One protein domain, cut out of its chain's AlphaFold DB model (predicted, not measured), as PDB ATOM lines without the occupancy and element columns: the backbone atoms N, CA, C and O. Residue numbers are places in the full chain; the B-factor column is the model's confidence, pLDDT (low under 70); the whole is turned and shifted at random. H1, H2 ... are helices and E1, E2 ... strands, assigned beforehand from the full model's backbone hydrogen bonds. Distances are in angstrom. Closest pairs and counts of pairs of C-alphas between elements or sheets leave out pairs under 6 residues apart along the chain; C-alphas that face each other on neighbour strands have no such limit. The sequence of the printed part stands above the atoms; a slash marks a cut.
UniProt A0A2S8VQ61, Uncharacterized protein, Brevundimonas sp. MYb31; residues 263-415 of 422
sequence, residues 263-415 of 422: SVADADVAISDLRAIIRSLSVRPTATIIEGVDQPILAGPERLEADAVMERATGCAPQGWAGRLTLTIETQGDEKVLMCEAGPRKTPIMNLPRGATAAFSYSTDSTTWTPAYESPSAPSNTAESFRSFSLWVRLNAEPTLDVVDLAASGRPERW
ATOM      1  N   SER A 263      60.428 -32.306 -14.279       87.25
ATOM      2  CA  SER A 263      59.063 -32.787 -14.007       87.25
ATOM      3  C   SER A 263      58.029 -31.664 -13.878       87.25
ATOM      4  O   SER A 263      56.874 -31.850 -14.243       87.25
ATOM      5  N   VAL A 264      58.434 -30.494 -13.368       87.31
ATOM      6  CA  VAL A 264      57.556 -29.314 -13.300       87.31
ATOM      7  C   VAL A 264      57.325 -28.744 -14.700       87.31
ATOM      8  O   VAL A 264      56.190 -28.438 -15.046       87.31
ATOM      9  N   ALA A 265      58.370 -28.674 -15.528       91.56
ATOM     10  CA  ALA A 265      58.243 -28.216 -16.909       91.56
ATOM     11  C   ALA A 265      57.326 -29.130 -17.744       91.56
ATOM     12  O   ALA A 265      56.490 -28.629 -18.495       91.56
ATOM     13  N   ASP A 266      57.432 -30.451 -17.581       91.75
ATOM     14  CA  ASP A 266      56.561 -31.411 -18.268       91.75
ATOM     15  C   ASP A 266      55.092 -31.247 -17.837       91.75
ATOM     16  O   ASP A 266      54.190 -31.264 -18.679       91.75
ATOM     17  N   ALA A 267      54.842 -31.015 -16.543       91.19
ATOM     18  CA  ALA A 267      53.500 -30.745 -16.031       91.19
ATOM     19  C   ALA A 267      52.910 -29.444 -16.606       91.19
ATOM     20  O   ALA A 267      51.747 -29.429 -17.012       91.19
ATOM     21  N   ASP A 268      53.705 -28.376 -16.708       94.50
ATOM     22  CA  ASP A 268      53.264 -27.096 -17.279       94.50
ATOM     23  C   ASP A 268      52.891 -27.221 -18.763       94.50
ATOM     24  O   ASP A 268      51.876 -26.671 -19.209       94.50
ATOM     25  N   VAL A 269      53.684 -27.973 -19.537       95.38
ATOM     26  CA  VAL A 269      53.381 -28.261 -20.947       95.38
ATOM     27  C   VAL A 269      52.077 -29.047 -21.059       95.38
ATOM     28  O   VAL A 269      51.213 -28.683 -21.859       95.38
ATOM     29  N   ALA A 270      51.886 -30.064 -20.223       96.00
ATOM     30  CA  ALA A 270      50.685 -30.884 -20.263       96.00
ATOM     31  C   ALA A 270      49.416 -30.120 -19.841       96.00
ATOM     32  O   ALA A 270      48.370 -30.253 -20.480       96.00
ATOM     33  N   ILE A 271      49.509 -29.247 -18.830       97.06
ATOM     34  CA  ILE A 271      48.417 -28.339 -18.439       97.06
ATOM     35  C   ILE A 271      48.092 -27.377 -19.583       97.06
ATOM     36  O   ILE A 271      46.922 -27.134 -19.883       97.06
ATOM     37  N   SER A 272      49.116 -26.830 -20.244       97.12
ATOM     38  CA  SER A 272      48.924 -25.977 -21.415       97.12
ATOM     39  C   SER A 272      48.199 -26.723 -22.537       97.12
ATOM     40  O   SER A 272      47.315 -26.146 -23.172       97.12
ATOM     41  N   ASP A 273      48.558 -27.981 -22.793       97.50
ATOM     42  CA  ASP A 273      47.927 -28.815 -23.819       97.50
ATOM     43  C   ASP A 273      46.478 -29.146 -23.490       97.50
ATOM     44  O   ASP A 273      45.621 -28.990 -24.359       97.50
ATOM     45  N   LEU A 274      46.176 -29.494 -22.238       98.12
ATOM     46  CA  LEU A 274      44.801 -29.677 -21.778       98.12
ATOM     47  C   LEU A 274      43.963 -28.413 -22.009       98.12
ATOM     48  O   LEU A 274      42.883 -28.480 -22.593       98.12
ATOM     49  N   ARG A 275      44.483 -27.246 -21.619       98.06
ATOM     50  CA  ARG A 275      43.832 -25.947 -21.844       98.06
ATOM     51  C   ARG A 275      43.535 -25.688 -23.319       98.06
ATOM     52  O   ARG A 275      42.440 -25.260 -23.671       98.06
ATOM     53  N   ALA A 276      44.486 -25.984 -24.200       97.50
ATOM     54  CA  ALA A 276      44.274 -25.831 -25.635       97.50
ATOM     55  C   ALA A 276      43.279 -26.830 -26.222       97.50
ATOM     56  O   ALA A 276      42.525 -26.453 -27.117       97.50
ATOM     57  N   ILE A 277      43.251 -28.067 -25.725       97.81
ATOM     58  CA  ILE A 277      42.243 -29.054 -26.120       97.81
ATOM     59  C   ILE A 277      40.852 -28.561 -25.714       97.81
ATOM     60  O   ILE A 277      39.966 -28.536 -26.560       97.81
ATOM     61  N   ILE A 278      40.679 -28.083 -24.474       98.00
ATOM     62  CA  ILE A 278      39.400 -27.536 -23.988       98.00
ATOM     63  C   ILE A 278      38.949 -26.348 -24.851       98.00
ATOM     64  O   ILE A 278      37.805 -26.311 -25.291       98.00
ATOM     65  N   ARG A 279      39.842 -25.402 -25.163       97.31
ATOM     66  CA  ARG A 279      39.506 -24.260 -26.037       97.31
ATOM     67  C   ARG A 279      39.151 -24.662 -27.466       97.31
ATOM     68  O   ARG A 279      38.402 -23.950 -28.121       97.31
ATOM     69  N   SER A 280      39.684 -25.790 -27.932       96.75
ATOM     70  CA  SER A 280      39.430 -26.325 -29.272       96.75
ATOM     71  C   SER A 280      38.099 -27.079 -29.376       96.75
ATOM     72  O   SER A 280      37.723 -27.490 -30.476       96.75
ATOM     73  N   LEU A 281      37.383 -27.293 -28.265       96.81
ATOM     74  CA  LEU A 281      36.083 -27.959 -28.285       96.81
ATOM     75  C   LEU A 281      35.050 -27.093 -29.013       96.81
ATOM     76  O   LEU A 281      34.857 -25.913 -28.722       96.81
ATOM     77  N   SER A 282      34.358 -27.711 -29.962       93.94
ATOM     78  CA  SER A 282      33.298 -27.102 -30.753       93.94
ATOM     79  C   SER A 282      32.007 -27.084 -29.954       93.94
ATOM     80  O   SER A 282      31.244 -28.047 -29.939       93.94
ATOM     81  N   VAL A 283      31.753 -25.961 -29.297       93.19
ATOM     82  CA  VAL A 283      30.511 -25.741 -28.562       93.19
ATOM     83  C   VAL A 283      29.549 -24.976 -29.454       93.19
ATOM     84  O   VAL A 283      29.819 -23.836 -29.816       93.19
ATOM     85  N   ARG A 284      28.443 -25.594 -29.859       89.56
ATOM     86  CA  ARG A 284      27.526 -24.986 -30.832       89.56
ATOM     87  C   ARG A 284      26.371 -24.258 -30.149       89.56
ATOM     88  O   ARG A 284      25.834 -24.777 -29.171       89.56
ATOM     89  N   PRO A 285      25.945 -23.090 -30.664       88.00
ATOM     90  CA  PRO A 285      24.662 -22.513 -30.289       88.00
ATOM     91  C   PRO A 285      23.534 -23.481 -30.650       88.00
ATOM     92  O   PRO A 285      23.556 -24.092 -31.724       88.00
ATOM     93  N   THR A 286      22.533 -23.600 -29.782       85.56
ATOM     94  CA  THR A 286      21.450 -24.579 -29.944       85.56
ATOM     95  C   THR A 286      20.642 -24.368 -31.221       85.56
ATOM     96  O   THR A 286      20.177 -25.344 -31.789       85.56
ATOM     97  N   ALA A 287      20.533 -23.138 -31.739       83.50
ATOM     98  CA  ALA A 287      19.849 -22.861 -33.011       83.50
ATOM     99  C   ALA A 287      20.499 -23.537 -34.223       83.50
ATOM    100  O   ALA A 287      19.872 -23.698 -35.261       83.50
ATOM    101  N   THR A 288      21.796 -23.825 -34.117       84.81
ATOM    102  CA  THR A 288      22.643 -24.222 -35.251       84.81
ATOM    103  C   THR A 288      22.904 -25.723 -35.294       84.81
ATOM    104  O   THR A 288      23.683 -26.186 -36.125       84.81
ATOM    105  N   ILE A 289      22.280 -26.466 -34.378       86.81
ATOM    106  CA  ILE A 289      22.390 -27.917 -34.289       86.81
ATOM    107  C   ILE A 289      21.586 -28.535 -35.426       86.81
ATOM    108  O   ILE A 289      20.389 -28.285 -35.558       86.81
ATOM    109  N   ILE A 290      22.247 -29.372 -36.220       84.69
ATOM    110  CA  ILE A 290      21.600 -30.187 -37.244       84.69
ATOM    111  C   ILE A 290      21.411 -31.592 -36.679       84.69
ATOM    112  O   ILE A 290      22.383 -32.320 -36.451       84.69
ATOM    113  N   GLU A 291      20.154 -31.975 -36.467       84.44
ATOM    114  CA  GLU A 291      19.797 -33.293 -35.945       84.44
ATOM    115  C   GLU A 291      20.360 -34.413 -36.840       84.44
ATOM    116  O   GLU A 291      20.300 -34.353 -38.069       84.44
ATOM    117  N   GLY A 292      20.970 -35.424 -36.220       83.88
ATOM    118  CA  GLY A 292      21.588 -36.561 -36.914       83.88
ATOM    119  C   GLY A 292      22.961 -36.288 -37.544       83.88
ATOM    120  O   GLY A 292      23.653 -37.242 -37.895       83.88
ATOM    121  N   VAL A 293      23.385 -35.025 -37.657       85.75
ATOM    122  CA  VAL A 293      24.738 -34.653 -38.115       85.75
ATOM    123  C   VAL A 293      25.614 -34.271 -36.933       85.75
ATOM    124  O   VAL A 293      26.745 -34.742 -36.820       85.75
ATOM    125  N   ASP A 294      25.092 -33.416 -36.060       86.88
ATOM    126  CA  ASP A 294      25.816 -32.939 -34.896       86.88
ATOM    127  C   ASP A 294      25.600 -33.892 -33.719       86.88
ATOM    128  O   ASP A 294      24.478 -34.308 -33.425       86.88
ATOM    129  N   GLN A 295      26.690 -34.251 -33.042       91.06
ATOM    130  CA  GLN A 295      26.640 -35.122 -31.872       91.06
ATOM    131  C   GLN A 295      26.663 -34.284 -30.592       91.06
ATOM    132  O   GLN A 295      27.456 -33.342 -30.498       91.06
ATOM    133  N   PRO A 296      25.857 -34.632 -29.574       93.00
ATOM    134  CA  PRO A 296      25.879 -33.909 -28.314       93.00
ATOM    135  C   PRO A 296      27.242 -34.051 -27.627       93.00
ATOM    136  O   PRO A 296      27.951 -35.056 -27.774       93.00
ATOM    137  N   ILE A 297      27.613 -33.029 -26.863       96.31
ATOM    138  CA  ILE A 297      28.706 -33.092 -25.899       96.31
ATOM    139  C   ILE A 297      28.249 -34.009 -24.771       96.31
ATOM    140  O   ILE A 297      27.242 -33.727 -24.125       96.31
ATOM    141  N   LEU A 298      29.001 -35.081 -24.533       97.12
ATOM    142  CA  LEU A 298      28.775 -36.007 -23.429       97.12
ATOM    143  C   LEU A 298      29.865 -35.774 -22.387       97.12
ATOM    144  O   LEU A 298      31.029 -36.110 -22.605       97.12
ATOM    145  N   ALA A 299      29.499 -35.169 -21.263       97.62
ATOM    146  CA  ALA A 299      30.438 -34.770 -20.230       97.62
ATOM    147  C   ALA A 299      30.030 -35.372 -18.882       97.62
ATOM    148  O   ALA A 299      28.949 -35.101 -18.362       97.62
ATOM    149  N   GLY A 300      30.902 -36.189 -18.308       98.38
ATOM    150  CA  GLY A 300      30.755 -36.801 -16.996       98.38
ATOM    151  C   GLY A 300      32.052 -36.702 -16.192       98.38
ATOM    152  O   GLY A 300      33.083 -36.277 -16.714       98.38
ATOM    153  N   PRO A 301      32.052 -37.143 -14.926       98.06
ATOM    154  CA  PRO A 301      33.165 -36.889 -14.014       98.06
ATOM    155  C   PRO A 301      34.478 -37.558 -14.445       98.06
ATOM    156  O   PRO A 301      35.546 -37.092 -14.073       98.06
ATOM    157  N   GLU A 302      34.434 -38.621 -15.246       98.06
ATOM    158  CA  GLU A 302      35.634 -39.343 -15.697       98.06
ATOM    159  C   GLU A 302      35.868 -39.244 -17.209       98.06
ATOM    160  O   GLU A 302      36.894 -39.710 -17.704       98.06
ATOM    161  N   ARG A 303      34.933 -38.643 -17.954       98.25
ATOM    162  CA  ARG A 303      34.952 -38.628 -19.418       98.25
ATOM    163  C   ARG A 303      34.331 -37.355 -19.973       98.25
ATOM    164  O   ARG A 303      33.202 -37.026 -19.635       98.25
ATOM    165  N   LEU A 304      35.030 -36.703 -20.893       98.56
ATOM    166  CA  LEU A 304      34.503 -35.619 -21.716       98.56
ATOM    167  C   LEU A 304      34.630 -36.002 -23.184       98.56
ATOM    168  O   LEU A 304      35.731 -36.246 -23.664       98.56
ATOM    169  N   GLU A 305      33.516 -36.023 -23.897       98.31
ATOM    170  CA  GLU A 305      33.460 -36.345 -25.314       98.31
ATOM    171  C   GLU A 305      32.753 -35.230 -26.083       98.31
ATOM    172  O   GLU A 305      31.618 -34.863 -25.773       98.31
ATOM    173  N   ALA A 306      33.437 -34.669 -27.074       97.38
ATOM    174  CA  ALA A 306      32.943 -33.537 -27.843       97.38
ATOM    175  C   ALA A 306      33.616 -33.468 -29.214       97.38
ATOM    176  O   ALA A 306      34.719 -33.981 -29.418       97.38
ATOM    177  N   ASP A 307      32.969 -32.788 -30.154       96.00
ATOM    178  CA  ASP A 307      33.627 -32.402 -31.397       96.00
ATOM    179  C   ASP A 307      34.677 -31.328 -31.102       96.00
ATOM    180  O   ASP A 307      34.459 -30.446 -30.269       96.00
ATOM    181  N   ALA A 308      35.815 -31.377 -31.783       96.31
ATOM    182  CA  ALA A 308      36.891 -30.411 -31.612       96.31
ATOM    183  C   ALA A 308      37.507 -30.017 -32.955       96.31
ATOM    184  O   ALA A 308      37.568 -30.823 -33.885       96.31
ATOM    185  N   VAL A 309      37.995 -28.778 -33.032       95.50
ATOM    186  CA  VAL A 309      38.825 -28.267 -34.128       95.50
ATOM    187  C   VAL A 309      40.091 -27.688 -33.514       95.50
ATOM    188  O   VAL A 309      40.069 -26.627 -32.896       95.50
ATOM    189  N   MET A 310      41.205 -28.400 -33.662       96.94
ATOM    190  CA  MET A 310      42.452 -28.086 -32.969       96.94
ATOM    191  C   MET A 310      43.078 -26.792 -33.489       96.94
ATOM    192  O   MET A 310      43.646 -26.753 -34.582       96.94
ATOM    193  N   GLU A 311      43.054 -25.738 -32.674       92.81
ATOM    194  CA  GLU A 311      43.639 -24.438 -33.032       92.81
ATOM    195  C   GLU A 311      45.174 -24.470 -33.071       92.81
ATOM    196  O   GLU A 311      45.816 -23.706 -33.800       92.81
ATOM    197  N   ARG A 312      45.771 -25.383 -32.298       96.19
ATOM    198  CA  ARG A 312      47.213 -25.622 -32.206       96.19
ATOM    199  C   ARG A 312      47.505 -27.115 -32.106       96.19
ATOM    200  O   ARG A 312      46.643 -27.892 -31.705       96.19
ATOM    201  N   ALA A 313      48.736 -27.506 -32.422       96.56
ATOM    202  CA  ALA A 313      49.191 -28.870 -32.185       96.56
ATOM    203  C   ALA A 313      49.334 -29.130 -30.676       96.56
ATOM    204  O   ALA A 313      49.851 -28.281 -29.948       96.56
ATOM    205  N   THR A 314      48.893 -30.303 -30.231       97.00
ATOM    206  CA  THR A 314      49.041 -30.795 -28.855       97.00
ATOM    207  C   THR A 314      49.533 -32.239 -28.866       97.00
ATOM    208  O   THR A 314      49.626 -32.881 -29.920       97.00
ATOM    209  N   GLY A 315      49.808 -32.792 -27.685       93.81
ATOM    210  CA  GLY A 315      50.066 -34.221 -27.518       93.81
ATOM    211  C   GLY A 315      48.944 -35.130 -28.040       93.81
ATOM    212  O   GLY A 315      49.225 -36.271 -28.405       93.81
ATOM    213  N   CYS A 316      47.706 -34.632 -28.149       96.94
ATOM    214  CA  CYS A 316      46.563 -35.420 -28.608       96.94
ATOM    215  C   CYS A 316      46.385 -35.406 -30.133       96.94
ATOM    216  O   CYS A 316      46.220 -36.458 -30.747       96.94
ATOM    217  N   ALA A 317      46.465 -34.233 -30.766       97.62
ATOM    218  CA  ALA A 317      46.188 -34.077 -32.193       97.62
ATOM    219  C   ALA A 317      46.994 -32.919 -32.822       97.62
ATOM    220  O   ALA A 317      47.364 -31.966 -32.128       97.62
ATOM    221  N   PRO A 318      47.309 -32.986 -34.132       97.25
ATOM    222  CA  PRO A 318      47.989 -31.897 -34.827       97.25
ATOM    223  C   PRO A 318      47.068 -30.681 -35.013       97.25
ATOM    224  O   PRO A 318      45.845 -30.785 -34.937       97.25
ATOM    225  N   GLN A 319      47.664 -29.524 -35.308       96.94
ATOM    226  CA  GLN A 319      46.913 -28.314 -35.646       96.94
ATOM    227  C   GLN A 319      46.014 -28.544 -36.870       96.94
ATOM    228  O   GLN A 319      46.441 -29.153 -37.851       96.94
ATOM    229  N   GLY A 320      44.787 -28.025 -36.820       95.31
ATOM    230  CA  GLY A 320      43.792 -28.146 -37.885       95.31
ATOM    231  C   GLY A 320      43.075 -29.495 -37.927       95.31
ATOM    232  O   GLY A 320      42.196 -29.677 -38.765       95.31
ATOM    233  N   TRP A 321      43.419 -30.435 -37.040       97.44
ATOM    234  CA  TRP A 321      42.646 -31.663 -36.884       97.44
ATOM    235  C   TRP A 321      41.217 -31.333 -36.442       97.44
ATOM    236  O   TRP A 321      41.027 -30.519 -35.538       97.44
ATOM    237  N   ALA A 322      40.236 -31.975 -37.072       96.25
ATOM    238  CA  ALA A 322      38.825 -31.819 -36.759       96.25
ATOM    239  C   ALA A 322      38.158 -33.193 -36.648       96.25
ATOM    240  O   ALA A 322      38.352 -34.047 -37.517       96.25
ATOM    241  N   GLY A 323      37.379 -33.402 -35.592       96.06
ATOM    242  CA  GLY A 323      36.682 -34.663 -35.353       96.06
ATOM    243  C   GLY A 323      36.205 -34.808 -33.914       96.06
ATOM    244  O   GLY A 323      36.298 -33.877 -33.115       96.06
ATOM    245  N   ARG A 324      35.710 -36.004 -33.589       96.88
ATOM    246  CA  ARG A 324      35.268 -36.369 -32.241       96.88
ATOM    247  C   ARG A 324      36.473 -36.674 -31.354       96.88
ATOM    248  O   ARG A 324      37.267 -37.559 -31.679       96.88
ATOM    249  N   LEU A 325      36.610 -35.938 -30.257       98.06
ATOM    250  CA  LEU A 325      37.675 -36.091 -29.272       98.06
ATOM    251  C   LEU A 325      37.093 -36.596 -27.951       98.06
ATOM    252  O   LEU A 325      36.049 -36.123 -27.504       98.06
ATOM    253  N   THR A 326      37.797 -37.528 -27.314       98.56
ATOM    254  CA  THR A 326      37.457 -38.039 -25.983       98.56
ATOM    255  C   THR A 326      38.613 -37.790 -25.023       98.56
ATOM    256  O   THR A 326      39.740 -38.195 -25.288       98.56
ATOM    257  N   LEU A 327      38.338 -37.150 -23.892       98.69
ATOM    258  CA  LEU A 327      39.215 -37.106 -22.729       98.69
ATOM    259  C   LEU A 327      38.696 -38.096 -21.693       98.69
ATOM    260  O   LEU A 327      37.528 -38.024 -21.321       98.69
ATOM    261  N   THR A 328      39.551 -38.986 -21.204       98.62
ATOM    262  CA  THR A 328      39.201 -39.971 -20.172       98.62
ATOM    263  C   THR A 328      40.220 -39.982 -19.050       98.62
ATOM    264  O   THR A 328      41.424 -39.916 -19.282       98.62
ATOM    265  N   ILE A 329      39.740 -40.090 -17.817       98.31
ATOM    266  CA  ILE A 329      40.578 -40.341 -16.647       98.31
ATOM    267  C   ILE A 329      40.661 -41.858 -16.481       98.31
ATOM    268  O   ILE A 329      39.693 -42.497 -16.082       98.31
ATOM    269  N   GLU A 330      41.809 -42.442 -16.807       97.31
ATOM    270  CA  GLU A 330      42.038 -43.884 -16.698       97.31
ATOM    271  C   GLU A 330      42.914 -44.205 -15.491       97.31
ATOM    272  O   GLU A 330      43.842 -43.466 -15.162       97.31
ATOM    273  N   THR A 331      42.651 -45.338 -14.847       95.25
ATOM    274  CA  THR A 331      43.513 -45.870 -13.788       95.25
ATOM    275  C   THR A 331      44.520 -46.835 -14.412       95.25
ATOM    276  O   THR A 331      44.138 -47.880 -14.938       95.25
ATOM    277  N   GLN A 332      45.807 -46.490 -14.366       93.19
ATOM    278  CA  GLN A 332      46.918 -47.320 -14.829       93.19
ATOM    279  C   GLN A 332      47.765 -47.744 -13.622       93.19
ATOM    280  O   GLN A 332      48.635 -47.011 -13.152       93.19
ATOM    281  N   GLY A 333      47.488 -48.939 -13.095       89.56
ATOM    282  CA  GLY A 333      48.067 -49.386 -11.826       89.56
ATOM    283  C   GLY A 333      47.575 -48.516 -10.667       89.56
ATOM    284  O   GLY A 333      46.370 -48.357 -10.494       89.56
ATOM    285  N   ASP A 334      48.504 -47.927  -9.913       87.38
ATOM    286  CA  ASP A 334      48.198 -47.030  -8.786       87.38
ATOM    287  C   ASP A 334      48.114 -45.544  -9.195       87.38
ATOM    288  O   ASP A 334      47.926 -44.661  -8.351       87.38
ATOM    289  N   GLU A 335      48.299 -45.240 -10.482       91.44
ATOM    290  CA  GLU A 335      48.280 -43.877 -11.009       91.44
ATOM    291  C   GLU A 335      47.009 -43.625 -11.819       91.44
ATOM    292  O   GLU A 335      46.527 -44.494 -12.545       91.44
ATOM    293  N   LYS A 336      46.469 -42.408 -11.722       95.31
ATOM    294  CA  LYS A 336      45.450 -41.932 -12.657       95.31
ATOM    295  C   LYS A 336      46.137 -41.172 -13.783       95.31
ATOM    296  O   LYS A 336      47.036 -40.373 -13.531       95.31
ATOM    297  N   VAL A 337      45.711 -41.395 -15.016       96.88
ATOM    298  CA  VAL A 337      46.276 -40.765 -16.209       96.88
ATOM    299  C   VAL A 337      45.147 -40.130 -16.996       96.88
ATOM    300  O   VAL A 337      44.127 -40.764 -17.262       96.88
ATOM    301  N   LEU A 338      45.328 -38.866 -17.373       98.00
ATOM    302  CA  LEU A 338      44.432 -38.215 -18.311       98.00
ATOM    303  C   LEU A 338      44.810 -38.646 -19.727       98.00
ATOM    304  O   LEU A 338      45.858 -38.255 -20.249       98.00
ATOM    305  N   MET A 339      43.947 -39.438 -20.340       98.44
ATOM    306  CA  MET A 339      44.069 -39.924 -21.705       98.44
ATOM    307  C   MET A 339      43.283 -39.031 -22.655       98.44
ATOM    308  O   MET A 339      42.247 -38.470 -22.299       98.44
ATOM    309  N   CYS A 340      43.781 -38.916 -23.880       98.56
ATOM    310  CA  CYS A 340      43.085 -38.260 -24.971       98.56
ATOM    311  C   CYS A 340      43.039 -39.160 -26.190       98.56
ATOM    312  O   CYS A 340      44.054 -39.740 -26.581       98.56
ATOM    313  N   GLU A 341      41.860 -39.254 -26.780       98.56
ATOM    314  CA  GLU A 341      41.578 -40.012 -27.981       98.56
ATOM    315  C   GLU A 341      41.056 -39.069 -29.063       98.56
ATOM    316  O   GLU A 341      40.046 -38.392 -28.877       98.56
ATOM    317  N   ALA A 342      41.764 -39.011 -30.188       97.75
ATOM    318  CA  ALA A 342      41.428 -38.199 -31.349       97.75
ATOM    319  C   ALA A 342      41.522 -39.072 -32.609       97.75
ATOM    320  O   ALA A 342      42.604 -39.310 -33.159       97.75
ATOM    321  N   GLY A 343      40.377 -39.592 -33.056       94.69
ATOM    322  CA  GLY A 343      40.327 -40.603 -34.113       94.69
ATOM    323  C   GLY A 343      41.066 -41.885 -33.689       94.69
ATOM    324  O   GLY A 343      40.814 -42.385 -32.601       94.69
ATOM    325  N   PRO A 344      42.002 -42.431 -34.490       94.25
ATOM    326  CA  PRO A 344      42.719 -43.663 -34.142       94.25
ATOM    327  C   PRO A 344      43.830 -43.459 -33.096       94.25
ATOM    328  O   PRO A 344      44.501 -44.416 -32.706       94.25
ATOM    329  N   ARG A 345      44.106 -42.212 -32.698       95.69
ATOM    330  CA  ARG A 345      45.218 -41.876 -31.812       95.69
ATOM    331  C   ARG A 345      44.721 -41.779 -30.379       95.69
ATOM    332  O   ARG A 345      43.962 -40.871 -30.066       95.69
ATOM    333  N   LYS A 346      45.232 -42.654 -29.515       97.44
ATOM    334  CA  LYS A 346      45.049 -42.599 -28.065       97.44
ATOM    335  C   LYS A 346      46.388 -42.314 -27.391       97.44
ATOM    336  O   LYS A 346      47.337 -43.079 -27.559       97.44
ATOM    337  N   THR A 347      46.486 -41.208 -26.664       97.38
ATOM    338  CA  THR A 347      47.738 -40.740 -26.048       97.38
ATOM    339  C   THR A 347      47.516 -40.211 -24.634       97.38
ATOM    340  O   THR A 347      46.539 -39.491 -24.419       97.38
ATOM    341  N   PRO A 348      48.421 -40.500 -23.684       97.44
ATOM    342  CA  PRO A 348      48.404 -39.853 -22.377       97.44
ATOM    343  C   PRO A 348      48.770 -38.369 -22.518       97.44
ATOM    344  O   PRO A 348      49.736 -38.034 -23.203       97.44
ATOM    345  N   ILE A 349      48.004 -37.484 -21.876       96.62
ATOM    346  CA  ILE A 349      48.321 -36.050 -21.765       96.62
ATOM    347  C   ILE A 349      49.169 -35.809 -20.521       96.62
ATOM    348  O   ILE A 349      50.224 -35.192 -20.603       96.62
ATOM    349  N   MET A 350      48.695 -36.275 -19.363       95.94
ATOM    350  CA  MET A 350      49.379 -36.072 -18.091       95.94
ATOM    351  C   MET A 350      49.083 -37.178 -17.091       95.94
ATOM    352  O   MET A 350      47.968 -37.701 -17.031       95.94
ATOM    353  N   ASN A 351      50.073 -37.454 -16.249       95.31
ATOM    354  CA  ASN A 351      49.880 -38.250 -15.049       95.31
ATOM    355  C   ASN A 351      49.282 -37.356 -13.966       95.31
ATOM    356  O   ASN A 351      49.754 -36.243 -13.721       95.31
ATOM    357  N   LEU A 352      48.229 -37.846 -13.329       95.56
ATOM    358  CA  LEU A 352      47.556 -37.166 -12.237       95.56
ATOM    359  C   LEU A 352      48.222 -37.565 -10.910       95.56
ATOM    360  O   LEU A 352      48.838 -38.633 -10.820       95.56
ATOM    361  N   PRO A 353      48.133 -36.722  -9.867       92.06
ATOM    362  CA  PRO A 353      48.771 -37.010  -8.588       92.06
ATOM    363  C   PRO A 353      48.304 -38.359  -8.018       92.06
ATOM    364  O   PRO A 353      47.116 -38.687  -8.048       92.06
ATOM    365  N   ARG A 354      49.240 -39.156  -7.488       91.00
ATOM    366  CA  ARG A 354      48.928 -40.477  -6.917       91.00
ATOM    367  C   ARG A 354      47.928 -40.352  -5.771       91.00
ATOM    368  O   ARG A 354      48.101 -39.512  -4.891       91.00
ATOM    369  N   GLY A 355      46.908 -41.209  -5.781       88.56
ATOM    370  CA  GLY A 355      45.836 -41.198  -4.783       88.56
ATOM    371  C   GLY A 355      44.853 -40.027  -4.901       88.56
ATOM    372  O   GLY A 355      43.963 -39.920  -4.061       88.56
ATOM    373  N   ALA A 356      44.974 -39.163  -5.918       89.12
ATOM    374  CA  ALA A 356      44.021 -38.079  -6.124       89.12
ATOM    375  C   ALA A 356      42.661 -38.606  -6.602       89.12
ATOM    376  O   ALA A 356      42.553 -39.413  -7.533       89.12
ATOM    377  N   THR A 357      41.592 -38.067  -6.024       92.62
ATOM    378  CA  THR A 357      40.240 -38.155  -6.581       92.62
ATOM    379  C   THR A 357      40.108 -37.167  -7.732       92.62
ATOM    380  O   THR A 357      39.577 -36.075  -7.571       92.62
ATOM    381  N   ALA A 358      40.645 -37.548  -8.893       96.50
ATOM    382  CA  ALA A 358      40.524 -36.750 -10.103       96.50
ATOM    383  C   ALA A 358      39.126 -36.862 -10.725       96.50
ATOM    384  O   ALA A 358      38.648 -37.984 -10.917       96.50
ATOM    385  N   ALA A 359      38.513 -35.725 -11.053       98.00
ATOM    386  CA  ALA A 359      37.228 -35.649 -11.737       98.00
ATOM    387  C   ALA A 359      37.083 -34.366 -12.572       98.00
ATOM    388  O   ALA A 359      37.619 -33.305 -12.233       98.00
ATOM    389  N   PHE A 360      36.308 -34.461 -13.650       98.62
ATOM    390  CA  PHE A 360      35.802 -33.317 -14.387       98.62
ATOM    391  C   PHE A 360      34.565 -32.718 -13.717       98.62
ATOM    392  O   PHE A 360      33.736 -33.409 -13.126       98.62
ATOM    393  N   SER A 361      34.435 -31.405 -13.848       98.44
ATOM    394  CA  SER A 361      33.231 -30.653 -13.526       98.44
ATOM    395  C   SER A 361      33.024 -29.549 -14.555       98.44
ATOM    396  O   SER A 361      33.968 -29.103 -15.215       98.44
ATOM    397  N   TYR A 362      31.779 -29.124 -14.704       98.56
ATOM    398  CA  TYR A 362      31.342 -28.281 -15.806       98.56
ATOM    399  C   TYR A 362      30.518 -27.116 -15.292       98.56
ATOM    400  O   TYR A 362      29.816 -27.241 -14.291       98.56
ATOM    401  N   SER A 363      30.597 -25.981 -15.974       97.81
ATOM    402  CA  SER A 363      29.790 -24.812 -15.643       97.81
ATOM    403  C   SER A 363      29.455 -24.012 -16.894       97.81
ATOM    404  O   SER A 363      30.297 -23.819 -17.767       97.81
ATOM    405  N   THR A 364      28.232 -23.506 -16.988       96.06
ATOM    406  CA  THR A 364      27.828 -22.571 -18.051       96.06
ATOM    407  C   THR A 364      27.949 -21.110 -17.617       96.06
ATOM    408  O   THR A 364      27.904 -20.218 -18.459       96.06
ATOM    409  N   ASP A 365      28.118 -20.854 -16.316       95.38
ATOM    410  CA  ASP A 365      28.112 -19.518 -15.705       95.38
ATOM    411  C   ASP A 365      29.397 -19.196 -14.912       95.38
ATOM    412  O   ASP A 365      29.502 -18.118 -14.332       95.38
ATOM    413  N   SER A 366      30.384 -20.103 -14.900       95.69
ATOM    414  CA  SER A 366      31.642 -20.075 -14.122       95.69
ATOM    415  C   SER A 366      31.506 -20.160 -12.594       95.69
ATOM    416  O   SER A 366      32.516 -20.175 -11.887       95.69
ATOM    417  N   THR A 367      30.285 -20.242 -12.068       96.75
ATOM    418  CA  THR A 367      29.995 -20.183 -10.626       96.75
ATOM    419  C   THR A 367      29.389 -21.477 -10.100       96.75
ATOM    420  O   THR A 367      29.811 -21.980  -9.059       96.75
ATOM    421  N   THR A 368      28.450 -22.052 -10.844       97.44
ATOM    422  CA  THR A 368      27.750 -23.287 -10.515       97.44
ATOM    423  C   THR A 368      28.418 -24.434 -11.252       97.44
ATOM    424  O   THR A 368      28.414 -24.463 -12.483       97.44
ATOM    425  N   TRP A 369      29.000 -25.372 -10.505       97.94
ATOM    426  CA  TRP A 369      29.737 -26.507 -11.056       97.94
ATOM    427  C   TRP A 369      28.943 -27.801 -10.894       97.94
ATOM    428  O   TRP A 369      28.543 -28.151  -9.784       97.94
ATOM    429  N   THR A 370      28.741 -28.526 -11.990       98.38
ATOM    430  CA  THR A 370      28.063 -29.826 -12.017       98.38
ATOM    431  C   THR A 370      29.038 -30.936 -12.417       98.38
ATOM    432  O   THR A 370      29.974 -30.691 -13.179       98.38
ATOM    433  N   PRO A 371      28.856 -32.175 -11.926       97.94
ATOM    434  CA  PRO A 371      29.734 -33.299 -12.277       97.94
ATOM    435  C   PRO A 371      29.487 -33.832 -13.694       97.94
ATOM    436  O   PRO A 371      30.289 -34.597 -14.218       97.94
ATOM    437  N   ALA A 372      28.365 -33.453 -14.303       97.94
ATOM    438  CA  ALA A 372      27.987 -33.858 -15.643       97.94
ATOM    439  C   ALA A 372      27.371 -32.682 -16.402       97.94
ATOM    440  O   ALA A 372      26.793 -31.767 -15.802       97.94
ATOM    441  N   TYR A 373      27.510 -32.726 -17.719       96.88
ATOM    442  CA  TYR A 373      26.913 -31.799 -18.662       96.88
ATOM    443  C   TYR A 373      26.592 -32.552 -19.954       96.88
ATOM    444  O   TYR A 373      27.415 -33.304 -20.471       96.88
ATOM    445  N   GLU A 374      25.397 -32.322 -20.482       93.75
ATOM    446  CA  GLU A 374      24.981 -32.818 -21.786       93.75
ATOM    447  C   GLU A 374      24.471 -31.630 -22.595       93.75
ATOM    448  O   GLU A 374      23.630 -30.859 -22.118       93.75
ATOM    449  N   SER A 375      25.016 -31.430 -23.796       91.19
ATOM    450  CA  SER A 375      24.496 -30.379 -24.670       91.19
ATOM    451  C   SER A 375      23.160 -30.815 -25.278       91.19
ATOM    452  O   SER A 375      22.994 -32.000 -25.569       91.19
ATOM    453  N   PRO A 376      22.241 -29.881 -25.574       85.62
ATOM    454  CA  PRO A 376      21.013 -30.207 -26.293       85.62
ATOM    455  C   PRO A 376      21.307 -30.946 -27.604       85.62
ATOM    456  O   PRO A 376      22.277 -30.625 -28.287       85.62
ATOM    457  N   SER A 377      20.476 -31.929 -27.941       81.56
ATOM    458  CA  SER A 377      20.586 -32.728 -29.172       81.56
ATOM    459  C   SER A 377      19.679 -32.233 -30.302       81.56
ATOM    460  O   SER A 377      19.877 -32.614 -31.452       81.56
ATOM    461  N   ALA A 378      18.708 -31.373 -29.984       80.31
ATOM    462  CA  ALA A 378      17.742 -30.826 -30.928       80.31
ATOM    463  C   ALA A 378      17.840 -29.294 -30.996       80.31
ATOM    464  O   ALA A 378      18.140 -28.648 -29.979       80.31
ATOM    465  N   PRO A 379      17.566 -28.700 -32.170       79.88
ATOM    466  CA  PRO A 379      17.541 -27.258 -32.307       79.88
ATOM    467  C   PRO A 379      16.411 -26.637 -31.484       79.88
ATOM    468  O   PRO A 379      15.322 -27.190 -31.343       79.88
ATOM    469  N   SER A 380      16.673 -25.446 -30.950       77.81
ATOM    470  CA  SER A 380      15.652 -24.606 -30.322       77.81
ATOM    471  C   SER A 380      15.431 -23.363 -31.175       77.81
ATOM    472  O   SER A 380      16.386 -22.662 -31.501       77.81
ATOM    473  N   ASN A 381      14.176 -23.052 -31.498       71.06
ATOM    474  CA  ASN A 381      13.809 -21.893 -32.325       71.06
ATOM    475  C   ASN A 381      13.594 -20.605 -31.509       71.06
ATOM    476  O   ASN A 381      12.996 -19.645 -31.996       71.06
ATOM    477  N   THR A 382      14.034 -20.559 -30.250       74.56
ATOM    478  CA  THR A 382      13.910 -19.351 -29.421       74.56
ATOM    479  C   THR A 382      14.933 -18.294 -29.840       74.56
ATOM    480  O   THR A 382      16.051 -18.621 -30.194       74.56
ATOM    481  N   ALA A 383      14.625 -16.996 -29.751       67.06
ATOM    482  CA  ALA A 383      15.593 -15.941 -30.111       67.06
ATOM    483  C   ALA A 383      16.917 -15.999 -29.304       67.06
ATOM    484  O   ALA A 383      17.929 -15.420 -29.696       67.06
ATOM    485  N   GLU A 384      16.924 -16.701 -28.169       71.81
ATOM    486  CA  GLU A 384      18.107 -16.942 -27.341       71.81
ATOM    487  C   GLU A 384      19.039 -18.029 -27.896       71.81
ATOM    488  O   GLU A 384      20.208 -18.068 -27.519       71.81
ATOM    489  N   SER A 385      18.572 -18.870 -28.819       70.06
ATOM    490  CA  SER A 385      19.315 -20.031 -29.318       70.06
ATOM    491  C   SER A 385      20.487 -19.679 -30.243       70.06
ATOM    492  O   SER A 385      21.380 -20.504 -30.443       70.06
ATOM    493  N   PHE A 386      20.531 -18.445 -30.762       73.62
ATOM    494  CA  PHE A 386      21.656 -17.897 -31.533       73.62
ATOM    495  C   PHE A 386      22.702 -17.179 -30.672       73.62
ATOM    496  O   PHE A 386      23.686 -16.660 -31.203       73.62
ATOM    497  N   ARG A 387      22.520 -17.098 -29.348       79.69
ATOM    498  CA  ARG A 387      23.513 -16.450 -28.483       79.69
ATOM    499  C   ARG A 387      24.785 -17.289 -28.413       79.69
ATOM    500  O   ARG A 387      24.748 -18.515 -28.489       79.69
ATOM    501  N   SER A 388      25.922 -16.610 -28.256       82.44
ATOM    502  CA  SER A 388      27.188 -17.287 -27.988       82.44
ATOM    503  C   SER A 388      27.043 -18.157 -26.744       82.44
ATOM    504  O   SER A 388      26.609 -17.659 -25.702       82.44
ATOM    505  N   PHE A 389      27.423 -19.422 -26.849       88.69
ATOM    506  CA  PHE A 389      27.387 -20.364 -25.742       88.69
ATOM    507  C   PHE A 389      28.810 -20.623 -25.248       88.69
ATOM    508  O   PHE A 389      29.752 -20.725 -26.040       88.69
ATOM    509  N   SER A 390      28.965 -20.724 -23.933       94.12
ATOM    510  CA  SER A 390      30.242 -20.963 -23.270       94.12
ATOM    511  C   SER A 390      30.121 -22.112 -22.274       94.12
ATOM    512  O   SER A 390      29.211 -22.114 -21.446       94.12
ATOM    513  N   LEU A 391      31.058 -23.052 -22.335       97.00
ATOM    514  CA  LEU A 391      31.193 -24.173 -21.416       97.00
ATOM    515  C   LEU A 391      32.548 -24.084 -20.715       97.00
ATOM    516  O   LEU A 391      33.600 -24.229 -21.336       97.00
ATOM    517  N   TRP A 392      32.523 -23.861 -19.410       98.25
ATOM    518  CA  TRP A 392      33.691 -23.986 -18.554       98.25
ATOM    519  C   TRP A 392      33.900 -25.450 -18.202       98.25
ATOM    520  O   TRP A 392      32.974 -26.131 -17.760       98.25
ATOM    521  N   VAL A 393      35.132 -25.916 -18.372       98.50
ATOM    522  CA  VAL A 393      35.558 -27.269 -18.024       98.50
ATOM    523  C   VAL A 393      36.630 -27.159 -16.954       98.50
ATOM    524  O   VAL A 393      37.610 -26.430 -17.115       98.50
ATOM    525  N   ARG A 394      36.445 -27.895 -15.861       98.38
ATOM    526  CA  ARG A 394      37.383 -27.970 -14.749       98.38
ATOM    527  C   ARG A 394      37.805 -29.406 -14.522       98.38
ATOM    528  O   ARG A 394      36.959 -30.260 -14.286       98.38
ATOM    529  N   LEU A 395      39.106 -29.656 -14.551       98.44
ATOM    530  CA  LEU A 395      39.714 -30.885 -14.059       98.44
ATOM    531  C   LEU A 395      40.258 -30.614 -12.657       98.44
ATOM    532  O   LEU A 395      41.259 -29.913 -12.504       98.44
ATOM    533  N   ASN A 396      39.602 -31.183 -11.651       97.75
ATOM    534  CA  ASN A 396      40.088 -31.173 -10.279       97.75
ATOM    535  C   ASN A 396      40.803 -32.504 -10.015       97.75
ATOM    536  O   ASN A 396      40.241 -33.563 -10.281       97.75
ATOM    537  N   ALA A 397      42.032 -32.448  -9.505       95.69
ATOM    538  CA  ALA A 397      42.728 -33.579  -8.903       95.69
ATOM    539  C   ALA A 397      43.439 -33.109  -7.621       95.69
ATOM    540  O   ALA A 397      44.646 -32.837  -7.578       95.69
ATOM    541  N   GLU A 398      42.639 -32.972  -6.569       89.81
ATOM    542  CA  GLU A 398      43.082 -32.549  -5.244       89.81
ATOM    543  C   GLU A 398      44.195 -33.438  -4.657       89.81
ATOM    544  O   GLU A 398      44.222 -34.650  -4.887       89.81
ATOM    545  N   PRO A 399      45.128 -32.855  -3.872       86.44
ATOM    546  CA  PRO A 399      45.174 -31.452  -3.437       86.44
ATOM    547  C   PRO A 399      46.044 -30.532  -4.318       86.44
ATOM    548  O   PRO A 399      46.276 -29.385  -3.949       86.44
ATOM    549  N   THR A 400      46.597 -31.019  -5.434       89.62
ATOM    550  CA  THR A 400      47.718 -30.327  -6.114       89.62
ATOM    551  C   THR A 400      47.409 -29.793  -7.505       89.62
ATOM    552  O   THR A 400      48.172 -28.967  -8.001       89.62
ATOM    553  N   LEU A 401      46.313 -30.225  -8.132       95.00
ATOM    554  CA  LEU A 401      45.990 -29.859  -9.505       95.00
ATOM    555  C   LEU A 401      44.541 -29.385  -9.616       95.00
ATOM    556  O   LEU A 401      43.609 -30.099  -9.253       95.00
ATOM    557  N   ASP A 402      44.372 -28.189 -10.169       96.38
ATOM    558  CA  ASP A 402      43.075 -27.629 -10.529       96.38
ATOM    559  C   ASP A 402      43.225 -26.844 -11.834       96.38
ATOM    560  O   ASP A 402      43.871 -25.791 -11.881       96.38
ATOM    561  N   VAL A 403      42.700 -27.397 -12.925       97.62
ATOM    562  CA  VAL A 403      42.789 -26.795 -14.258       97.62
ATOM    563  C   VAL A 403      41.398 -26.391 -14.699       97.62
ATOM    564  O   VAL A 403      40.541 -27.245 -14.878       97.62
ATOM    565  N   VAL A 404      41.205 -25.096 -14.934       98.00
ATOM    566  CA  VAL A 404      39.967 -24.530 -15.478       98.00
ATOM    567  C   VAL A 404      40.266 -23.872 -16.819       98.00
ATOM    568  O   VAL A 404      41.235 -23.115 -16.929       98.00
ATOM    569  N   ASP A 405      39.439 -24.140 -17.827       98.19
ATOM    570  CA  ASP A 405      39.440 -23.385 -19.083       98.19
ATOM    571  C   ASP A 405      38.037 -23.313 -19.707       98.19
ATOM    572  O   ASP A 405      37.095 -23.960 -19.244       98.19
ATOM    573  N   LEU A 406      37.905 -22.487 -20.746       97.69
ATOM    574  CA  LEU A 406      36.651 -22.165 -21.409       97.69
ATOM    575  C   LEU A 406      36.640 -22.672 -22.852       97.69
ATOM    576  O   LEU A 406      37.471 -22.274 -23.668       97.69
ATOM    577  N   ALA A 407      35.632 -23.473 -23.180       96.75
ATOM    578  CA  ALA A 407      35.226 -23.760 -24.545       96.75
ATOM    579  C   ALA A 407      34.085 -22.812 -24.936       96.75
ATOM    580  O   ALA A 407      33.118 -22.658 -24.189       96.75
ATOM    581  N   ALA A 408      34.172 -22.153 -26.089       93.75
ATOM    582  CA  ALA A 408      33.159 -21.190 -26.510       93.75
ATOM    583  C   ALA A 408      32.786 -21.379 -27.976       93.75
ATOM    584  O   ALA A 408      33.636 -21.660 -28.815       93.75
ATOM    585  N   SER A 409      31.525 -21.102 -28.305       87.56
ATOM    586  CA  SER A 409      31.040 -21.109 -29.686       87.56
ATOM    587  C   SER A 409      31.686 -20.045 -30.573       87.56
ATOM    588  O   SER A 409      31.461 -20.009 -31.780       87.56
ATOM    589  N   GLY A 410      32.431 -19.102 -29.997       84.25
ATOM    590  CA  GLY A 410      32.909 -17.933 -30.721       84.25
ATOM    591  C   GLY A 410      31.740 -17.112 -31.271       84.25
ATOM    592  O   GLY A 410      30.761 -16.856 -30.568       84.25
ATOM    593  N   ARG A 411      31.844 -16.679 -32.534       75.94
ATOM    594  CA  ARG A 411      30.814 -15.851 -33.181       75.94
ATOM    595  C   ARG A 411      29.711 -16.736 -33.782       75.94
ATOM    596  O   ARG A 411      30.018 -17.461 -34.728       75.94
ATOM    597  N   PRO A 412      28.451 -16.635 -33.317       68.81
ATOM    598  CA  PRO A 412      27.335 -17.448 -33.815       68.81
ATOM    599  C   PRO A 412      27.102 -17.273 -35.324       68.81
ATOM    600  O   PRO A 412      26.806 -18.238 -36.015       68.81
ATOM    601  N   GLU A 413      27.377 -16.075 -35.852       69.81
ATOM    602  CA  GLU A 413      27.350 -15.713 -37.282       69.81
ATOM    603  C   GLU A 413      28.140 -16.676 -38.189       69.81
ATOM    604  O   GLU A 413      27.893 -16.742 -39.385       69.81
ATOM    605  N   ARG A 414      29.155 -17.370 -37.650       77.69
ATOM    606  CA  ARG A 414      30.010 -18.295 -38.414       77.69
ATOM    607  C   ARG A 414      29.454 -19.713 -38.497       77.69
ATOM    608  O   ARG A 414      29.994 -20.521 -39.245       77.69
ATOM    609  N   TRP A 415      28.429 -20.017 -37.708       73.94
ATOM    610  CA  TRP A 415      27.796 -21.332 -37.661       73.94
ATOM    611  C   TRP A 415      26.610 -21.444 -38.614       73.94
ATOM    612  O   TRP A 415      26.119 -22.546 -38.844       73.94
TER     613      TRP A 415
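What this domain is: This is residues 263 to 415 of the 422 residues of an uncharacterized protein of Brevundimonas sp. MYb31 (UniProt A0A2S8VQ61). A strongly twisted sheet of five strands, E1 to E5, and a smaller sheet of three, E6 to E8, make a sandwich that is only partly face to face, with the one helix H1 packed on both sheets, over the edge strand E8 of the smaller one and close to the edge strand E5 of the larger. The printed part has 153 residues, in the order H1 E1 E2 E3 E4 E5 E6 E7 E8; the class is mixed, helices and strands, with under half of the residues in named elements. The sheets run E1 E2 E3 E4 E5 and E6 E7 E8, both antiparallel throughout. The whole is compact, with a radius of gyration of the C-alphas of 15.5 A and spans of 48 by 32 by 24 A.

Where its parts are: In the larger sheet, E1 is residues 298 to 300, E2 303 to 309, E3 322 to 332 (28.0 A), E4 335 to 342 (22.2 A) and E5 345 to 351. E3 bends by 55 degrees at residue 329. The smaller sheet has E6, residues 358 to 363, E7, 390 to 397 (22.8 A), and E8, 401 to 408 (23.0 A), ending at C-alpha 408 (33.159, -21.190, -26.510). H1, residues 263 to 279, is 24.5 A long and begins at C-alpha 263 (59.063, -32.787, -14.007).

How they stand to each other: Each sheet is a meander, each strand the antiparallel neighbour of the one before. N 304 and O 327 of E2 and E3 are within hydrogen-bond range at 2.9 A, as are N 328 and O 339 of E3 and E4 at 3.0 A. Across E7 and E8, N 393 and O 405 are 2.9 A apart. The two sheets form a sandwich, two sheets face to face, their facing parts 10.4 A centre to centre and their strands at 32 degrees. The closest C-alphas of E1 and E6, Gly 300 and Phe 360, are 6.7 A apart; E5 and E8 are apart. H1 makes two layers, a helix on one face of a sheet, with each sheet. Its height over E6 E7 E8 is 7.6 A; it lies over E8 and along the strands, at 24 degrees to E8 on the local plane. The closest C-alphas, Arg 279 and Ala 407, are 4.6 A apart. Its height over the larger sheet is 7.7 A, and it lies over none of those strands, but only just: 2 of its 17 C-alphas fall on E4 and 2 on E5. In H1 every O i to N i+4 pair is within hydrogen-bond range.

The domain as a whole: The C-alphas farthest apart, Gly 333 and Ala 383, are 50.1 A apart. The printed part has no cut. The links H1 to E1, E2 to E3 and E6 to E7 are long; in the last, residues 373 to 374 pair antiparallel with residues 298 to 299 of E1. The mean pLDDT of the printed part is 92.5, with residues 383 and 412 to 413 under 70.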